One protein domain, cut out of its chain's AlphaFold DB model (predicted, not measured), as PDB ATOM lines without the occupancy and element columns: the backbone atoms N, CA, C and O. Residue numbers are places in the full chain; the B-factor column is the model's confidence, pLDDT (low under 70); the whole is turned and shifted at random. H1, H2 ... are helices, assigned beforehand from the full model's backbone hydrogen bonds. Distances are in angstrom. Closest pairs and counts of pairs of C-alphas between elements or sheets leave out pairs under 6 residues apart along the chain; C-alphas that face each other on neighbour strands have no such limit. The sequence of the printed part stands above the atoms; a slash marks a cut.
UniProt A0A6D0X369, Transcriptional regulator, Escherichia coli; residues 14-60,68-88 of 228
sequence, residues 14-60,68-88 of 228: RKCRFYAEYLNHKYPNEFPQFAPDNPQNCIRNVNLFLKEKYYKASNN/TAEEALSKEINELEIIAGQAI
ATOM      1  N   ARG A  14     208.365 180.365 146.085       90.31
ATOM      2  CA  ARG A  14     209.608 181.113 145.848       90.31
ATOM      3  C   ARG A  14     209.308 182.497 145.292       90.31
ATOM      4  O   ARG A  14     209.848 183.486 145.782       90.31
ATOM      5  N   LYS A  15     208.380 182.574 144.330       89.81
ATOM      6  CA  LYS A  15     207.871 183.845 143.793       89.81
ATOM      7  C   LYS A  15     207.214 184.682 144.871       89.81
ATOM      8  O   LYS A  15     207.461 185.880 144.932       89.81
ATOM      9  N   CYS A  16     206.424 184.063 145.743       88.12
ATOM     10  CA  CYS A  16     205.774 184.836 146.785       88.12
ATOM     11  C   CYS A  16     206.752 185.415 147.812       88.12
ATOM     12  O   CYS A  16     206.652 186.596 148.142       88.12
ATOM     13  N   ARG A  17     207.727 184.615 148.270       87.56
ATOM     14  CA  ARG A  17     208.809 185.110 149.131       87.56
ATOM     15  C   ARG A  17     209.521 186.298 148.481       87.56
ATOM     16  O   ARG A  17     209.654 187.341 149.111       87.56
ATOM     17  N   PHE A  18     209.860 186.166 147.199       90.50
ATOM     18  CA  PHE A  18     210.482 187.244 146.440       90.50
ATOM     19  C   PHE A  18     209.611 188.512 146.388       90.50
ATOM     20  O   PHE A  18     210.122 189.607 146.603       90.50
ATOM     21  N   TYR A  19     208.300 188.391 146.142       90.00
ATOM     22  CA  TYR A  19     207.395 189.548 146.143       90.00
ATOM     23  C   TYR A  19     207.388 190.270 147.490       90.00
ATOM     24  O   TYR A  19     207.445 191.495 147.518       90.00
ATOM     25  N   ALA A  20     207.343 189.528 148.596       87.69
ATOM     26  CA  ALA A  20     207.364 190.109 149.933       87.69
ATOM     27  C   ALA A  20     208.682 190.855 150.213       87.69
ATOM     28  O   ALA A  20     208.657 192.000 150.660       87.69
ATOM     29  N   GLU A  21     209.825 190.241 149.900       87.88
ATOM     30  CA  GLU A  21     211.154 190.848 150.072       87.88
ATOM     31  C   GLU A  21     211.323 192.102 149.203       87.88
ATOM     32  O   GLU A  21     211.788 193.139 149.682       87.88
ATOM     33  N   TYR A  22     210.882 192.041 147.941       89.31
ATOM     34  CA  TYR A  22     210.954 193.164 147.008       89.31
ATOM     35  C   TYR A  22     210.035 194.321 147.418       89.31
ATOM     36  O   TYR A  22     210.455 195.478 147.386       89.31
ATOM     37  N   LEU A  23     208.798 194.042 147.841       89.00
ATOM     38  CA  LEU A  23     207.865 195.077 148.298       89.00
ATOM     39  C   LEU A  23     208.320 195.727 149.600       89.00
ATOM     40  O   LEU A  23     208.221 196.944 149.722       89.00
ATOM     41  N   ASN A  24     208.874 194.955 150.536       86.56
ATOM     42  CA  ASN A  24     209.473 195.506 151.749       86.56
ATOM     43  C   ASN A  24     210.696 196.388 151.437       86.56
ATOM     44  O   ASN A  24     210.926 197.391 152.107       86.56
ATOM     45  N   HIS A  25     211.464 196.055 150.394       85.69
ATOM     46  CA  HIS A  25     212.547 196.910 149.912       85.69
ATOM     47  C   HIS A  25     212.035 198.194 149.237       85.69
ATOM     48  O   HIS A  25     212.568 199.273 149.497       85.69
ATOM     49  N   LYS A  26     211.015 198.091 148.376       86.00
ATOM     50  CA  LYS A  26     210.442 199.225 147.628       86.00
ATOM     51  C   LYS A  26     209.645 200.177 148.526       86.00
ATOM     52  O   LYS A  26     209.682 201.384 148.307       86.00
ATOM     53  N   TYR A  27     208.976 199.646 149.550       85.25
ATOM     54  CA  TYR A  27     208.178 200.392 150.527       85.25
ATOM     55  C   TYR A  27     208.593 200.039 151.971       85.25
ATOM     56  O   TYR A  27     207.853 199.345 152.682       85.25
ATOM     57  N   PRO A  28     209.775 200.499 152.425       80.81
ATOM     58  CA  PRO A  28     210.270 200.195 153.764       80.81
ATOM     59  C   PRO A  28     209.294 200.654 154.851       80.81
ATOM     60  O   PRO A  28     208.804 201.780 154.808       80.81
ATOM     61  N   ASN A  29     209.057 199.800 155.850       77.44
ATOM     62  CA  ASN A  29     208.153 200.028 156.992       77.44
ATOM     63  C   ASN A  29     206.653 200.126 156.661       77.44
ATOM     64  O   ASN A  29     205.846 200.282 157.574       77.44
ATOM     65  N   GLU A  30     206.262 200.020 155.391       80.06
ATOM     66  CA  GLU A  30     204.851 199.976 154.997       80.06
ATOM     67  C   GLU A  30     204.358 198.547 154.769       80.06
ATOM     68  O   GLU A  30     203.194 198.235 155.030       80.06
ATOM     69  N   PHE A  31     205.233 197.671 154.268       77.06
ATOM     70  CA  PHE A  31     204.892 196.271 154.059       77.06
ATOM     71  C   PHE A  31     204.885 195.522 155.406       77.06
ATOM     72  O   PHE A  31     205.875 195.581 156.139       77.06
ATOM     73  N   PRO A  32     203.797 194.817 155.766       70.88
ATOM     74  CA  PRO A  32     203.715 194.122 157.045       70.88
ATOM     75  C   PRO A  32     204.730 192.977 157.128       70.88
ATOM     76  O   PRO A  32     205.034 192.316 156.133       70.88
ATOM     77  N   GLN A  33     205.217 192.700 158.340       63.34
ATOM     78  CA  GLN A  33     206.124 191.581 158.588       63.34
ATOM     79  C   GLN A  33     205.420 190.262 158.234       63.34
ATOM     80  O   GLN A  33     204.386 189.913 158.807       63.34
ATOM     81  N   PHE A  34     205.952 189.554 157.239       63.56
ATOM     82  CA  PHE A  34     205.337 188.353 156.690       63.56
ATOM     83  C   PHE A  34     206.009 187.080 157.226       63.56
ATOM     84  O   PHE A  34     207.233 187.012 157.299       63.56
ATOM     85  N   ALA A  35     205.204 186.070 157.576       57.62
ATOM     86  CA  ALA A  35     205.675 184.733 157.934       57.62
ATOM     87  C   ALA A  35     205.784 183.861 156.663       57.62
ATOM     88  O   ALA A  35     204.742 183.459 156.137       57.62
ATOM     89  N   PRO A  36     207.000 183.557 156.166       58.31
ATOM     90  CA  PRO A  36     207.241 182.916 154.866       58.31
ATOM     91  C   PRO A  36     206.651 181.508 154.694       58.31
ATOM     92  O   PRO A  36     206.608 180.987 153.580       58.31
ATOM     93  N   ASP A  37     206.146 180.911 155.769       60.19
ATOM     94  CA  ASP A  37     205.902 179.472 155.872       60.19
ATOM     95  C   ASP A  37     204.587 179.012 155.217       60.19
ATOM     96  O   ASP A  37     204.366 177.813 155.039       60.19
ATOM     97  N   ASN A  38     203.702 179.942 154.821       68.19
ATOM     98  CA  ASN A  38     202.453 179.619 154.123       68.19
ATOM     99  C   ASN A  38     202.295 180.415 152.805       68.19
ATOM    100  O   ASN A  38     201.925 181.594 152.834       68.19
ATOM    101  N   PRO A  39     202.476 179.768 151.637       65.00
ATOM    102  CA  PRO A  39     202.413 180.420 150.323       65.00
ATOM    103  C   PRO A  39     201.045 181.023 149.975       65.00
ATOM    104  O   PRO A  39     200.971 182.035 149.279       65.00
ATOM    105  N   GLN A  40     199.950 180.438 150.469       69.25
ATOM    106  CA  GLN A  40     198.598 180.959 150.232       69.25
ATOM    107  C   GLN A  40     198.349 182.230 151.048       69.25
ATOM    108  O   GLN A  40     197.814 183.211 150.528       69.25
ATOM    109  N   ASN A  41     198.805 182.246 152.304       77.12
ATOM    110  CA  ASN A  41     198.764 183.451 153.132       77.12
ATOM    111  C   ASN A  41     199.687 184.539 152.573       77.12
ATOM    112  O   ASN A  41     199.312 185.709 152.582       77.12
ATOM    113  N   CYS A  42     200.843 184.151 152.030       78.62
ATOM    114  CA  CYS A  42     201.792 185.054 151.387       78.62
ATOM    115  C   CYS A  42     201.143 185.874 150.271       78.62
ATOM    116  O   CYS A  42     201.100 187.102 150.331       78.62
ATOM    117  N   ILE A  43     200.571 185.190 149.278       84.50
ATOM    118  CA  ILE A  43     199.988 185.846 148.106       84.50
ATOM    119  C   ILE A  43     198.773 186.679 148.502       84.50
ATOM    120  O   ILE A  43     198.572 187.771 147.971       84.50
ATOM    121  N   ARG A  44     197.979 186.206 149.471       84.25
ATOM    122  CA  ARG A  44     196.874 186.988 150.028       84.25
ATOM    123  C   ARG A  44     197.371 188.303 150.626       84.25
ATOM    124  O   ARG A  44     196.798 189.341 150.319       84.25
ATOM    125  N   ASN A  45     198.433 188.271 151.427       83.94
ATOM    126  CA  ASN A  45     198.978 189.464 152.078       83.94
ATOM    127  C   ASN A  45     199.594 190.441 151.070       83.94
ATOM    128  O   ASN A  45     199.327 191.635 151.154       83.94
ATOM    129  N   VAL A  46     200.334 189.939 150.075       87.69
ATOM    130  CA  VAL A  46     200.857 190.754 148.963       87.69
ATOM    131  C   VAL A  46     199.715 191.456 148.226       87.69
ATOM    132  O   VAL A  46     199.741 192.670 148.040       87.69
ATOM    133  N   ASN A  47     198.673 190.710 147.861       88.38
ATOM    134  CA  ASN A  47     197.514 191.259 147.165       88.38
ATOM    135  C   ASN A  47     196.731 192.275 148.012       88.38
ATOM    136  O   ASN A  47     196.251 193.271 147.473       88.38
ATOM    137  N   LEU A  48     196.580 192.032 149.319       86.50
ATOM    138  CA  LEU A  48     195.943 192.977 150.241       86.50
ATOM    139  C   LEU A  48     196.748 194.274 150.337       86.50
ATOM    140  O   LEU A  48     196.172 195.345 150.178       86.50
ATOM    141  N   PHE A  49     198.070 194.177 150.507       88.19
ATOM    142  CA  PHE A  49     198.955 195.338 150.555       88.19
ATOM    143  C   PHE A  49     198.865 196.178 149.275       88.19
ATOM    144  O   PHE A  49     198.625 197.382 149.345       88.19
ATOM    145  N   LEU A  50     198.988 195.545 148.101       87.69
ATOM    146  CA  LEU A  50     198.896 196.241 146.816       87.69
ATOM    147  C   LEU A  50     197.529 196.915 146.646       87.69
ATOM    148  O   LEU A  50     197.453 198.088 146.289       87.69
ATOM    149  N   LYS A  51     196.434 196.219 146.974       85.06
ATOM    150  CA  LYS A  51     195.101 196.826 146.935       85.06
ATOM    151  C   LYS A  51     195.010 198.037 147.856       85.06
ATOM    152  O   LYS A  51     194.581 199.095 147.413       85.06
ATOM    153  N   GLU A  52     195.424 197.920 149.112       84.00
ATOM    154  CA  GLU A  52     195.367 199.048 150.038       84.00
ATOM    155  C   GLU A  52     196.207 200.236 149.563       84.00
ATOM    156  O   GLU A  52     195.733 201.370 149.633       84.00
ATOM    157  N   LYS A  53     197.406 199.988 149.028       83.81
ATOM    158  CA  LYS A  53     198.318 201.029 148.540       83.81
ATOM    159  C   LYS A  53     197.710 201.840 147.392       83.81
ATOM    160  O   LYS A  53     197.765 203.067 147.428       83.81
ATOM    161  N   TYR A  54     197.107 201.175 146.404       78.75
ATOM    162  CA  TYR A  54     196.611 201.839 145.192       78.75
ATOM    163  C   TYR A  54     195.133 202.265 145.277       78.75
ATOM    164  O   TYR A  54     194.787 203.313 144.736       78.75
ATOM    165  N   TYR A  55     194.267 201.556 146.016       71.44
ATOM    166  CA  TYR A  55     192.866 201.977 146.210       71.44
ATOM    167  C   TYR A  55     192.702 203.084 147.266       71.44
ATOM    168  O   TYR A  55     191.835 203.939 147.113       71.44
ATOM    169  N   LYS A  56     193.526 203.144 148.328       62.34
ATOM    170  CA  LYS A  56     193.470 204.298 149.256       62.34
ATOM    171  C   LYS A  56     193.984 205.583 148.594       62.34
ATOM    172  O   LYS A  56     193.535 206.668 148.953       62.34
ATOM    173  N   ALA A  57     194.869 205.470 147.599       55.94
ATOM    174  CA  ALA A  57     195.374 206.610 146.836       55.94
ATOM    175  C   ALA A  57     194.303 207.256 145.932       55.94
ATOM    176  O   ALA A  57     194.324 208.474 145.759       55.94
ATOM    177  N   SER A  58     193.329 206.493 145.410       52.19
ATOM    178  CA  SER A  58     192.261 207.055 144.562       52.19
ATOM    179  C   SER A  58     191.259 207.911 145.332       52.19
ATOM    180  O   SER A  58     190.750 208.885 144.789       52.19
ATOM    181  N   ASN A  59     190.990 207.585 146.600       50.72
ATOM    182  CA  ASN A  59     189.971 208.282 147.394       50.72
ATOM    183  C   ASN A  59     190.417 209.672 147.883       50.72
ATOM    184  O   ASN A  59     189.571 210.471 148.271       50.72
ATOM    185  N   ASN A  60     191.719 209.972 147.827       50.88
ATOM    186  CA  ASN A  60     192.288 211.265 148.225       50.88
ATOM    187  C   ASN A  60     192.718 212.144 147.032       50.88
ATOM    188  O   ASN A  60     193.222 213.246 147.236       50.88
ATOM    189  N   THR A  68     194.191 205.395 135.934       71.31
ATOM    190  CA  THR A  68     193.286 204.922 136.993       71.31
ATOM    191  C   THR A  68     194.051 204.106 138.049       71.31
ATOM    192  O   THR A  68     195.088 203.503 137.764       71.31
ATOM    193  N   ALA A  69     193.564 204.056 139.295       71.81
ATOM    194  CA  ALA A  69     194.198 203.237 140.339       71.81
ATOM    195  C   ALA A  69     194.319 201.754 139.939       71.81
ATOM    196  O   ALA A  69     195.261 201.074 140.345       71.81
ATOM    197  N   GLU A  70     193.401 201.276 139.097       76.12
ATOM    198  CA  GLU A  70     193.437 199.943 138.500       76.12
ATOM    199  C   GLU A  70     194.597 199.783 137.505       76.12
ATOM    200  O   GLU A  70     195.310 198.781 137.556       76.12
ATOM    201  N   GLU A  71     194.858 200.780 136.655       79.44
ATOM    202  CA  GLU A  71     196.017 200.790 135.750       79.44
ATOM    203  C   GLU A  71     197.344 200.819 136.516       79.44
ATOM    204  O   GLU A  71     198.273 200.085 136.169       79.44
ATOM    205  N   ALA A  72     197.436 201.619 137.583       81.31
ATOM    206  CA  ALA A  72     198.627 201.680 138.429       81.31
ATOM    207  C   ALA A  72     198.883 200.348 139.156       81.31
ATOM    208  O   ALA A  72     200.016 199.864 139.174       81.31
ATOM    209  N   LEU A  73     197.828 199.720 139.687       84.38
ATOM    210  CA  LEU A  73     197.893 198.391 140.296       84.38
ATOM    211  C   LEU A  73     198.315 197.322 139.278       84.38
ATOM    212  O   LEU A  73     199.192 196.509 139.564       84.38
ATOM    213  N   SER A  74     197.716 197.334 138.086       84.38
ATOM    214  CA  SER A  74     198.049 196.420 136.990       84.38
ATOM    215  C   SER A  74     199.519 196.534 136.593       84.38
ATOM    216  O   SER A  74     200.221 195.531 136.466       84.38
ATOM    217  N   LYS A  75     200.009 197.768 136.447       85.88
ATOM    218  CA  LYS A  75     201.407 198.042 136.121       85.88
ATOM    219  C   LYS A  75     202.351 197.498 137.194       85.88
ATOM    220  O   LYS A  75     203.309 196.817 136.846       85.88
ATOM    221  N   GLU A  76     202.057 197.736 138.470       87.69
ATOM    222  CA  GLU A  76     202.873 197.235 139.582       87.69
ATOM    223  C   GLU A  76     202.899 195.698 139.630       87.69
ATOM    224  O   GLU A  76     203.961 195.102 139.801       87.69
ATOM    225  N   ILE A  77     201.751 195.041 139.427       89.25
ATOM    226  CA  ILE A  77     201.666 193.575 139.359       89.25
ATOM    227  C   ILE A  77     202.524 193.036 138.209       89.25
ATOM    228  O   ILE A  77     203.313 192.115 138.413       89.25
ATOM    229  N   ASN A  78     202.416 193.634 137.021       87.81
ATOM    230  CA  ASN A  78     203.206 193.221 135.861       87.81
ATOM    231  C   ASN A  78     204.711 193.417 136.098       87.81
ATOM    232  O   ASN A  78     205.505 192.536 135.769       87.81
ATOM    233  N   GLU A  79     205.120 194.538 136.700       88.56
ATOM    234  CA  GLU A  79     206.519 194.786 137.068       88.56
ATOM    235  C   GLU A  79     207.035 193.729 138.056       88.56
ATOM    236  O   GLU A  79     208.107 193.160 137.836       88.56
ATOM    237  N   LEU A  80     206.261 193.401 139.096       89.62
ATOM    238  CA  LEU A  80     206.609 192.347 140.053       89.62
ATOM    239  C   LEU A  80     206.798 190.991 139.369       89.62
ATOM    240  O   LEU A  80     207.792 190.309 139.626       89.62
ATOM    241  N   GLU A  81     205.876 190.596 138.490       90.50
ATOM    242  CA  GLU A  81     205.952 189.317 137.775       90.50
ATOM    243  C   GLU A  81     207.163 189.245 136.838       90.50
ATOM    244  O   GLU A  81     207.851 188.218 136.802       90.50
ATOM    245  N   ILE A  82     207.468 190.337 136.126       89.19
ATOM    246  CA  ILE A  82     208.646 190.439 135.255       89.19
ATOM    247  C   ILE A  82     209.927 190.294 136.078       89.19
ATOM    248  O   ILE A  82     210.783 189.469 135.747       89.19
ATOM    249  N   ILE A  83     210.054 191.060 137.164       89.06
ATOM    250  CA  ILE A  83     211.257 191.048 138.000       89.06
ATOM    251  C   ILE A  83     211.428 189.679 138.666       89.06
ATOM    252  O   ILE A  83     212.529 189.133 138.653       89.06
ATOM    253  N   ALA A  84     210.361 189.064 139.181       90.00
ATOM    254  CA  ALA A  84     210.439 187.719 139.753       90.00
ATOM    255  C   ALA A  84     210.823 186.659 138.708       90.00
ATOM    256  O   ALA A  84     211.598 185.747 139.005       90.00
ATOM    257  N   GLY A  85     210.324 186.789 137.473       88.75
ATOM    258  CA  GLY A  85     210.711 185.937 136.348       88.75
ATOM    259  C   GLY A  85     212.196 186.047 135.980       88.75
ATOM    260  O   GLY A  85     212.782 185.078 135.493       88.75
ATOM    261  N   GLN A  86     212.815 187.198 136.249       88.38
ATOM    262  CA  GLN A  86     214.252 187.412 136.092       88.38
ATOM    263  C   GLN A  86     215.044 186.985 137.336       88.38
ATOM    264  O   GLN A  86     216.148 186.471 137.201       88.38
ATOM    265  N   ALA A  87     214.495 187.135 138.537       89.00
ATOM    266  CA  ALA A  87     215.220 186.875 139.774       89.00
ATOM    267  C   ALA A  87     215.330 185.387 140.121       89.00
ATOM    268  O   ALA A  87     216.311 184.979 140.746       89.00
ATOM    269  N   ILE A  88     214.344 184.568 139.759       92.62
ATOM    270  CA  ILE A  88     214.250 183.188 140.241       92.62
ATOM    271  C   ILE A  88     214.824 182.219 139.209       92.62
ATOM    272  O   ILE A  88     214.349 182.114 138.076       92.62
TER     273      ILE A  88
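AT A GLANCE: This is residues 14 to 60 and 68 to 88 of the 228 residues of the protein "Transcriptional regulator" of Escherichia coli (UniProt A0A6D0X369). Three helices pack crosswise, their centres in a triangle: H3 crosses from the second half of H2, the longest, to the first half of H1. The link of residues 27 to 38 folds back on the side away from H3. The printed part has 68 residues, 53 of them in the named helices H1, H2, H3, in this order; the class is all helix, and the whole is compact: radius of gyration of the C-alphas 11.9 A, spans 35 by 24 by 21 A.

HOW THE PARTS SIT: Start at H2, residues 39 to 59. Its residues 39 to 46 touch H1, residues 14 to 26, the same way at 35.3 degrees, only just steep; closest C-alphas Ile 43 and Cys 16, 6.0 A. Its residues 50 to 58 touch H3, residues 69 to 87, opposite ways at 36 degrees, only just steep; closest C-alphas Tyr 54 and Ala 69, 5.6 A. H3, with residues 80 to 84, touches H1, opposite ways at a steep 62 degrees; closest C-alphas Ala 84 and Lys 15, 6.2 A. Every O i to N i+4 pair is within hydrogen-bond range in H1 and H3, 14 of 17 in H2.

IN THESE COORDINATES: Find C-alpha 39 at (202.413, 180.420, 150.323); H2 runs 30.7 A. H1, 18.2 A, begins at (209.608, 181.113, 145.848); H3, 26.6 A, ends at (215.220, 186.875, 139.774).

THE WHOLE: C-alphas 60 and 88 lie farthest apart, 36.5 A. H1 to H2 is a long link; across the cut, residues 61 to 67, lie 12.9 A. Residues 33 to 40 and 56 to 60 have pLDDT under 70.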